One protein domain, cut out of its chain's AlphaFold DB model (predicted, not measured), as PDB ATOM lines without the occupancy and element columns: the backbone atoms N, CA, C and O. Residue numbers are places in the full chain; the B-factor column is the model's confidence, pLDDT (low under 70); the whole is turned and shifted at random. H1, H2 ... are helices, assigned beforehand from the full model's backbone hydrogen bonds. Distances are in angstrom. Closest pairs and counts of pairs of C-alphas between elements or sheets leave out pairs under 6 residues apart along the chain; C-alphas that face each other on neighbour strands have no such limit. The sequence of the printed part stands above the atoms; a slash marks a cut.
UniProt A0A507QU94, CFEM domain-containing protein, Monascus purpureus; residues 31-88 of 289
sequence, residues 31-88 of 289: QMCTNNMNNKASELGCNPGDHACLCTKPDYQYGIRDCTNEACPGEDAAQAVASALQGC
ATOM      1  N   GLN A  31      -4.051 -10.253  12.134       87.12
ATOM      2  CA  GLN A  31      -2.958 -11.209  12.373       87.12
ATOM      3  C   GLN A  31      -1.668 -10.831  11.636       87.12
ATOM      4  O   GLN A  31      -0.587 -10.954  12.209       87.12
ATOM      5  N   MET A  32      -1.751 -10.354  10.393       90.94
ATOM      6  CA  MET A  32      -0.592  -9.881   9.627       90.94
ATOM      7  C   MET A  32       0.084  -8.687  10.326       90.94
ATOM      8  O   MET A  32       1.297  -8.723  10.544       90.94
ATOM      9  N   CYS A  33      -0.690  -7.710  10.803       92.06
ATOM     10  CA  CYS A  33      -0.176  -6.599  11.608       92.06
ATOM     11  C   CYS A  33       0.442  -7.057  12.940       92.06
ATOM     12  O   CYS A  33       1.548  -6.638  13.289       92.06
ATOM     13  N   THR A  34      -0.211  -7.985  13.645       90.44
ATOM     14  CA  THR A  34       0.319  -8.584  14.883       90.44
ATOM     15  C   THR A  34       1.655  -9.297  14.634       90.44
ATOM     16  O   THR A  34       2.618  -9.100  15.372       90.44
ATOM     17  N   ASN A  35       1.768 -10.064  13.546       91.38
ATOM     18  CA  ASN A  35       2.999 -10.757  13.164       91.38
ATOM     19  C   ASN A  35       4.123  -9.794  12.754       91.38
ATOM     20  O   ASN A  35       5.278 -10.017  13.120       91.38
ATOM     21  N   ASN A  36       3.813  -8.699  12.057       91.75
ATOM     22  CA  ASN A  36       4.797  -7.659  11.746       91.75
ATOM     23  C   ASN A  36       5.360  -7.018  13.024       91.75
ATOM     24  O   ASN A  36       6.574  -6.856  13.144       91.75
ATOM     25  N   MET A  37       4.507  -6.734  14.012       91.44
ATOM     26  CA  MET A  37       4.937  -6.173  15.295       91.44
ATOM     27  C   MET A  37       5.678  -7.185  16.183       91.44
ATOM     28  O   MET A  37       6.647  -6.812  16.842       91.44
ATOM     29  N   ASN A  38       5.328  -8.475  16.128       90.19
ATOM     30  CA  ASN A  38       6.101  -9.549  16.767       90.19
ATOM     31  C   ASN A  38       7.534  -9.643  16.209       90.19
ATOM     32  O   ASN A  38       8.490  -9.775  16.973       90.19
ATOM     33  N   ASN A  39       7.705  -9.515  14.889       92.31
ATOM     34  CA  ASN A  39       9.029  -9.494  14.253       92.31
ATOM     35  C   ASN A  39       9.873  -8.266  14.652       92.31
ATOM     36  O   ASN A  39      11.099  -8.314  14.569       92.31
ATOM     37  N   LYS A  40       9.241  -7.188  15.138       91.56
ATOM     38  CA  LYS A  40       9.907  -5.975  15.640       91.56
ATOM     39  C   LYS A  40      10.299  -6.026  17.120       91.56
ATOM     40  O   LYS A  40      10.794  -5.026  17.636       91.56
ATOM     41  N   ALA A  41      10.168  -7.167  17.806       90.94
ATOM     42  CA  ALA A  41      10.540  -7.305  19.221       90.94
ATOM     43  C   ALA A  41      11.928  -6.727  19.555       90.94
ATOM     44  O   ALA A  41      12.045  -5.926  20.484       90.94
ATOM     45  N   SER A  42      12.946  -7.038  18.747       92.50
ATOM     46  CA  SER A  42      14.314  -6.532  18.923       92.50
ATOM     47  C   SER A  42      14.426  -5.005  18.816       92.50
ATOM     48  O   SER A  42      15.244  -4.407  19.509       92.50
ATOM     49  N   GLU A  43      13.605  -4.362  17.978       91.69
ATOM     50  CA  GLU A  43      13.551  -2.896  17.841       91.69
ATOM     51  C   GLU A  43      12.886  -2.245  19.065       91.69
ATOM     52  O   GLU A  43      13.290  -1.170  19.498       91.69
ATOM     53  N   LEU A  44      11.909  -2.931  19.671       89.31
ATOM     54  CA  LEU A  44      11.193  -2.501  20.880       89.31
ATOM     55  C   LEU A  44      11.944  -2.826  22.192       89.31
ATOM     56  O   LEU A  44      11.442  -2.567  23.295       89.31
ATOM     57  N   GLY A  45      13.156  -3.383  22.096       91.62
ATOM     58  CA  GLY A  45      13.981  -3.782  23.239       91.62
ATOM     59  C   GLY A  45      13.486  -5.045  23.955       91.62
ATOM     60  O   GLY A  45      13.670  -5.165  25.164       91.62
ATOM     61  N   CYS A  46      12.836  -5.951  23.224       92.69
ATOM     62  CA  CYS A  46      12.367  -7.260  23.677       92.69
ATOM     63  C   CYS A  46      13.092  -8.389  22.930       92.69
ATOM     64  O   CYS A  46      13.589  -8.194  21.820       92.69
ATOM     65  N   ASN A  47      13.139  -9.593  23.505       92.25
ATOM     66  CA  ASN A  47      13.697 -10.745  22.791       92.25
ATOM     67  C   ASN A  47      12.719 -11.235  21.698       92.25
ATOM     68  O   ASN A  47      11.504 -11.139  21.884       92.25
ATOM     69  N   PRO A  48      13.196 -11.803  20.575       88.19
ATOM     70  CA  PRO A  48      12.326 -12.449  19.592       88.19
ATOM     71  C   PRO A  48      11.450 -13.538  20.235       88.19
ATOM     72  O   PRO A  48      11.967 -14.445  20.883       88.19
ATOM     73  N   GLY A  49      10.128 -13.440  20.062       85.75
ATOM     74  CA  GLY A  49       9.146 -14.340  20.689       85.75
ATOM     75  C   GLY A  49       8.790 -14.017  22.150       85.75
ATOM     76  O   GLY A  49       7.961 -14.707  22.739       85.75
ATOM     77  N   ASP A  50       9.362 -12.966  22.745       89.56
ATOM     78  CA  ASP A  50       9.015 -12.506  24.094       89.56
ATOM     79  C   ASP A  50       7.742 -11.649  24.072       89.56
ATOM     80  O   ASP A  50       7.762 -10.418  24.178       89.56
ATOM     81  N   HIS A  51       6.604 -12.329  23.912       84.69
ATOM     82  CA  HIS A  51       5.285 -11.698  23.934       84.69
ATOM     83  C   HIS A  51       4.980 -11.035  25.288       84.69
ATOM     84  O   HIS A  51       4.273 -10.033  25.317       84.69
ATOM     85  N   ALA A  52       5.555 -11.519  26.398       88.88
ATOM     86  CA  ALA A  52       5.420 -10.868  27.703       88.88
ATOM     87  C   ALA A  52       6.020  -9.455  27.668       88.88
ATOM     88  O   ALA A  52       5.339  -8.485  27.997       88.88
ATOM     89  N   CYS A  53       7.266  -9.329  27.201       92.06
ATOM     90  CA  CYS A  53       7.918  -8.039  27.024       92.06
ATOM     91  C   CYS A  53       7.173  -7.164  26.009       92.06
ATOM     92  O   CYS A  53       6.887  -6.010  26.326       92.06
ATOM     93  N   LEU A  54       6.798  -7.694  24.836       90.56
ATOM     94  CA  LEU A  54       6.047  -6.941  23.818       90.56
ATOM     95  C   LEU A  54       4.767  -6.319  24.389       90.56
ATOM     96  O   LEU A  54       4.520  -5.132  24.193       90.56
ATOM     97  N   CYS A  55       3.999  -7.078  25.172       90.94
ATOM     98  CA  CYS A  55       2.763  -6.595  25.780       90.94
ATOM     99  C   CYS A  55       2.960  -5.517  26.865       90.94
ATOM    100  O   CYS A  55       2.003  -4.815  27.186       90.94
ATOM    101  N   THR A  56       4.178  -5.330  27.400       89.75
ATOM    102  CA  THR A  56       4.504  -4.167  28.259       89.75
ATOM    103  C   THR A  56       4.730  -2.871  27.472       89.75
ATOM    104  O   THR A  56       4.762  -1.798  28.074       89.75
ATOM    105  N   LYS A  57       4.921  -2.940  26.146       89.31
ATOM    106  CA  LYS A  57       5.270  -1.782  25.313       89.31
ATOM    107  C   LYS A  57       4.004  -1.124  24.752       89.31
ATOM    108  O   LYS A  57       3.252  -1.792  24.038       89.31
ATOM    109  N   PRO A  58       3.776   0.184  24.977       89.25
ATOM    110  CA  PRO A  58       2.668   0.884  24.328       89.25
ATOM    111  C   PRO A  58       2.854   0.909  22.802       89.25
ATOM    112  O   PRO A  58       1.889   0.769  22.059       89.25
ATOM    113  N   ASP A  59       4.102   0.963  22.334       91.12
ATOM    114  CA  ASP A  59       4.486   0.965  20.917       91.12
ATOM    115  C   ASP A  59       4.067  -0.313  20.172       91.12
ATOM    116  O   ASP A  59       3.786  -0.266  18.977       91.12
ATOM    117  N   TYR A  60       3.967  -1.452  20.871       91.25
ATOM    118  CA  TYR A  60       3.429  -2.693  20.305       91.25
ATOM    119  C   TYR A  60       1.927  -2.555  20.015       91.25
ATOM    120  O   TYR A  60       1.473  -2.888  18.922       91.25
ATOM    121  N   GLN A  61       1.163  -1.987  20.954       90.38
ATOM    122  CA  GLN A  61      -0.274  -1.739  20.783       90.38
ATOM    123  C   GLN A  61      -0.541  -0.667  19.716       90.38
ATOM    124  O   GLN A  61      -1.417  -0.849  18.872       90.38
ATOM    125  N   TYR A  62       0.230   0.428  19.718       93.50
ATOM    126  CA  TYR A  62       0.123   1.479  18.704       93.50
ATOM    127  C   TYR A  62       0.485   0.954  17.314       93.50
ATOM    128  O   TYR A  62      -0.301   1.135  16.394       93.50
ATOM    129  N   GLY A  63       1.592   0.222  17.161       92.25
ATOM    130  CA  GLY A  63       1.983  -0.333  15.865       92.25
ATOM    131  C   GLY A  63       0.991  -1.356  15.302       92.25
ATOM    132  O   GLY A  63       0.790  -1.382  14.092       92.25
ATOM    133  N   ILE A  64       0.312  -2.146  16.146       91.69
ATOM    134  CA  ILE A  64      -0.792  -3.014  15.692       91.69
ATOM    135  C   ILE A  64      -1.981  -2.167  15.234       91.69
ATOM    136  O   ILE A  64      -2.440  -2.343  14.111       91.69
ATOM    137  N   ARG A  65      -2.445  -1.223  16.065       92.50
ATOM    138  CA  ARG A  65      -3.583  -0.347  15.746       92.50
ATOM    139  C   ARG A  65      -3.353   0.430  14.450       92.50
ATOM    140  O   ARG A  65      -4.233   0.492  13.598       92.50
ATOM    141  N   ASP A  66      -2.177   1.028  14.315       92.44
ATOM    142  CA  ASP A  66      -1.848   1.932  13.219       92.44
ATOM    143  C   ASP A  66      -1.599   1.135  11.927       92.44
ATOM    144  O   ASP A  66      -2.123   1.510  10.882       92.44
ATOM    145  N   CYS A  67      -0.979  -0.051  12.012       92.62
ATOM    146  CA  CYS A  67      -0.946  -1.006  10.900       92.62
ATOM    147  C   CYS A  67      -2.354  -1.443  10.462       92.62
ATOM    148  O   CYS A  67      -2.625  -1.474   9.264       92.62
ATOM    149  N   THR A  68      -3.274  -1.742  11.389       91.31
ATOM    150  CA  THR A  68      -4.654  -2.107  11.029       91.31
ATOM    151  C   THR A  68      -5.385  -0.932  10.368       91.31
ATOM    152  O   THR A  68      -6.045  -1.124   9.351       91.31
ATOM    153  N   ASN A  69      -5.206   0.296  10.864       89.44
ATOM    154  CA  ASN A  69      -5.776   1.501  10.247       89.44
ATOM    155  C   ASN A  69      -5.251   1.755   8.817       89.44
ATOM    156  O   ASN A  69      -6.018   2.198   7.962       89.44
ATOM    157  N   GLU A  70      -3.965   1.503   8.552       88.38
ATOM    158  CA  GLU A  70      -3.338   1.756   7.244       88.38
ATOM    159  C   GLU A  70      -3.531   0.609   6.236       88.38
ATOM    160  O   GLU A  70      -3.801   0.857   5.060       88.38
ATOM    161  N   ALA A  71      -3.392  -0.646   6.675       88.75
ATOM    162  CA  ALA A  71      -3.387  -1.824   5.806       88.75
ATOM    163  C   ALA A  71      -4.742  -2.547   5.718       88.75
ATOM    164  O   ALA A  71      -4.974  -3.274   4.749       88.75
ATOM    165  N   CYS A  72      -5.635  -2.349   6.692       87.19
ATOM    166  CA  CYS A  72      -6.891  -3.090   6.835       87.19
ATOM    167  C   CYS A  72      -8.121  -2.148   6.820       87.19
ATOM    168  O   CYS A  72      -8.897  -2.110   7.777       87.19
ATOM    169  N   PRO A  73      -8.334  -1.354   5.747       78.25
ATOM    170  CA  PRO A  73      -9.390  -0.344   5.701       78.25
ATOM    171  C   PRO A  73     -10.788  -0.973   5.814       78.25
ATOM    172  O   PRO A  73     -11.255  -1.657   4.901       78.25
ATOM    173  N   GLY A  74     -11.463  -0.699   6.933       75.56
ATOM    174  CA  GLY A  74     -12.766  -1.270   7.288       75.56
ATOM    175  C   GLY A  74     -12.738  -2.239   8.478       75.56
ATOM    176  O   GLY A  74     -13.804  -2.678   8.900       75.56
ATOM    177  N   GLU A  75     -11.565  -2.551   9.035       81.62
ATOM    178  CA  GLU A  75     -11.437  -3.261  10.314       81.62
ATOM    179  C   GLU A  75     -11.591  -2.351  11.542       81.62
ATOM    180  O   GLU A  75     -11.323  -1.150  11.497       81.62
ATOM    181  N   ASP A  76     -11.943  -2.960  12.678       84.12
ATOM    182  CA  ASP A  76     -11.818  -2.339  13.995       84.12
ATOM    183  C   ASP A  76     -10.402  -2.575  14.557       84.12
ATOM    184  O   ASP A  76     -10.068  -3.636  15.093       84.12
ATOM    185  N   ALA A  77      -9.559  -1.545  14.467       86.00
ATOM    186  CA  ALA A  77      -8.200  -1.561  14.997       86.00
ATOM    187  C   ALA A  77      -8.124  -1.710  16.533       86.00
ATOM    188  O   ALA A  77      -7.105  -2.172  17.051       86.00
ATOM    189  N   ALA A  78      -9.181  -1.373  17.283       84.12
ATOM    190  CA  ALA A  78      -9.254  -1.663  18.714       84.12
ATOM    191  C   ALA A  78      -9.557  -3.151  18.962       84.12
ATOM    192  O   ALA A  78      -8.966  -3.745  19.866       84.12
ATOM    193  N   GLN A  79     -10.391  -3.785  18.129       83.56
ATOM    194  CA  GLN A  79     -10.603  -5.237  18.165       83.56
ATOM    195  C   GLN A  79      -9.339  -6.015  17.755       83.56
ATOM    196  O   GLN A  79      -9.036  -7.045  18.367       83.56
ATOM    197  N   ALA A  80      -8.555  -5.509  16.796       84.50
ATOM    198  CA  ALA A  80      -7.248  -6.069  16.442       84.50
ATOM    199  C   ALA A  80      -6.271  -6.041  17.634       84.50
ATOM    200  O   ALA A  80      -5.716  -7.079  18.004       84.50
ATOM    201  N   VAL A  81      -6.130  -4.892  18.312       86.06
ATOM    202  CA  VAL A  81      -5.314  -4.781  19.538       86.06
ATOM    203  C   VAL A  81      -5.848  -5.685  20.653       86.06
ATOM    204  O   VAL A  81      -5.069  -6.417  21.256       86.06
ATOM    205  N   ALA A  82      -7.159  -5.717  20.904       85.19
ATOM    206  CA  ALA A  82      -7.757  -6.598  21.913       85.19
ATOM    207  C   ALA A  82      -7.549  -8.096  21.608       85.19
ATOM    208  O   ALA A  82      -7.451  -8.915  22.525       85.19
ATOM    209  N   SER A  83      -7.445  -8.469  20.331       81.62
ATOM    210  CA  SER A  83      -7.129  -9.837  19.900       81.62
ATOM    211  C   SER A  83      -5.651 -10.170  20.120       81.62
ATOM    212  O   SER A  83      -5.336 -11.230  20.654       81.62
ATOM    213  N   ALA A  84      -4.742  -9.240  19.815       83.75
ATOM    214  CA  ALA A  84      -3.323  -9.390  20.134       83.75
ATOM    215  C   ALA A  84      -3.066  -9.449  21.652       83.75
ATOM    216  O   ALA A  84      -2.223 -10.222  22.104       83.75
ATOM    217  N   LEU A  85      -3.830  -8.690  22.448       83.31
ATOM    218  CA  LEU A  85      -3.721  -8.679  23.910       83.31
ATOM    219  C   LEU A  85      -4.192  -9.984  24.576       83.31
ATOM    220  O   LEU A  85      -3.721 -10.307  25.663       83.31
ATOM    221  N   GLN A  86      -5.040 -10.785  23.921       83.19
ATOM    222  CA  GLN A  86      -5.357 -12.150  24.376       83.19
ATOM    223  C   GLN A  86      -4.180 -13.128  24.210       83.19
ATOM    224  O   GLN A  86      -4.152 -14.163  24.870       83.19
ATOM    225  N   GLY A  87      -3.194 -12.801  23.365       76.19
ATOM    226  CA  GLY A  87      -1.935 -13.543  23.249       76.19
ATOM    227  C   GLY A  87      -0.906 -13.209  24.338       76.19
ATOM    228  O   GLY A  87       0.127 -13.873  24.424       76.19
ATOM    229  N   CYS A  88      -1.161 -12.195  25.170       83.50
ATOM    230  CA  CYS A  88      -0.276 -11.829  26.272       83.50
ATOM    231  C   CYS A  88      -0.420 -12.811  27.448       83.50
ATOM    232  O   CYS A  88      -1.543 -13.139  27.838       83.50
TER     233      CYS A  88
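Overview. This is residues 31 to 88 of the 289 residues of the protein "CFEM domain-containing protein" of Monascus purpureus (UniProt A0A507QU94). Three helices, H1, H3 and H4, pack together at steep angles, their centres making a triangle, and the short helix H2 sits toward one end of this group together with the long link from H1. The longest helix, H3, has H1 and H4 packed on it, and the tight link from H3 to H4 folds the chain back at the other end. The printed part has 58 residues, with four named helices in the order H1, H2, H3, H4 and no named strand; its class is all helix, with 38 residues in the helices. It is compact, with a radius of gyration of the C-alphas of 10.5 A, yet elongated in outline, spanning 32 by 19 by 16 A.

Arrangement. Begin with H1, residues 31 to 39, and look from Cys 33 toward Ile 64 in H3, residues 58 to 71: their C-alphas, 5.5 A apart, are the closest of the two helices. H1 and H3 touch at a steep tilt of 43 degrees and run opposite ways. H2, residues 51 to 56, is close to H3 but not clearly touching it; the closest C-alphas, of Leu 54 and Tyr 60, are 6.1 A apart, and the lines are about perpendicular at 79 degrees. H2 is also close to H1 but not clearly touching it, with the C-alphas of Asn 38 and Leu 54 closest at 7.5 A. Go on to H4, residues 77 to 85, which forms a helical hairpin with H3: they touch at a steep tilt of 45 degrees, opposite ways, and the C-alphas of Arg 65 and Ala 77 come closest at 4.8 A. H1 and H4 only just touch, with 3 pairs of C-alphas within 8 A, the closest being those of Thr 34 and Ala 84 at 6.4 A. H2 and H4 are close but not clearly touching, with the C-alphas of Cys 55 and Leu 85 closest at 7.1 A. The helix packing is mostly crossed: the three pairs that touch stand at steep tilts. In H1, H2, H3 and H4 every O i to N i+4 pair is within hydrogen-bond range.

Along the chain. Find C-alpha 31 at (-2.958, -11.209, 12.373); from there H1 runs 12.3 A to C-alpha 39. H2 runs 8.7 A from C-alpha 51 to C-alpha 56. Find C-alpha 58 at (2.668, 0.884, 24.328), where H3 begins its 19.7 A to C-alpha 71. H4 runs 12.3 A from C-alpha 77 to C-alpha 85 at (-3.721, -8.679, 23.910).

Size, cuts and confidence. The two C-alphas farthest apart, those of Asn 47 and Gly 74, are 32.1 A apart. The link from H1 to H2 is long, with 11 residues; those from H2 to H3 and from H3 to H4 are tight. The printed part has no cut, and no printed residue has a pLDDT under 70; the mean of the printed part of this model is 88.3.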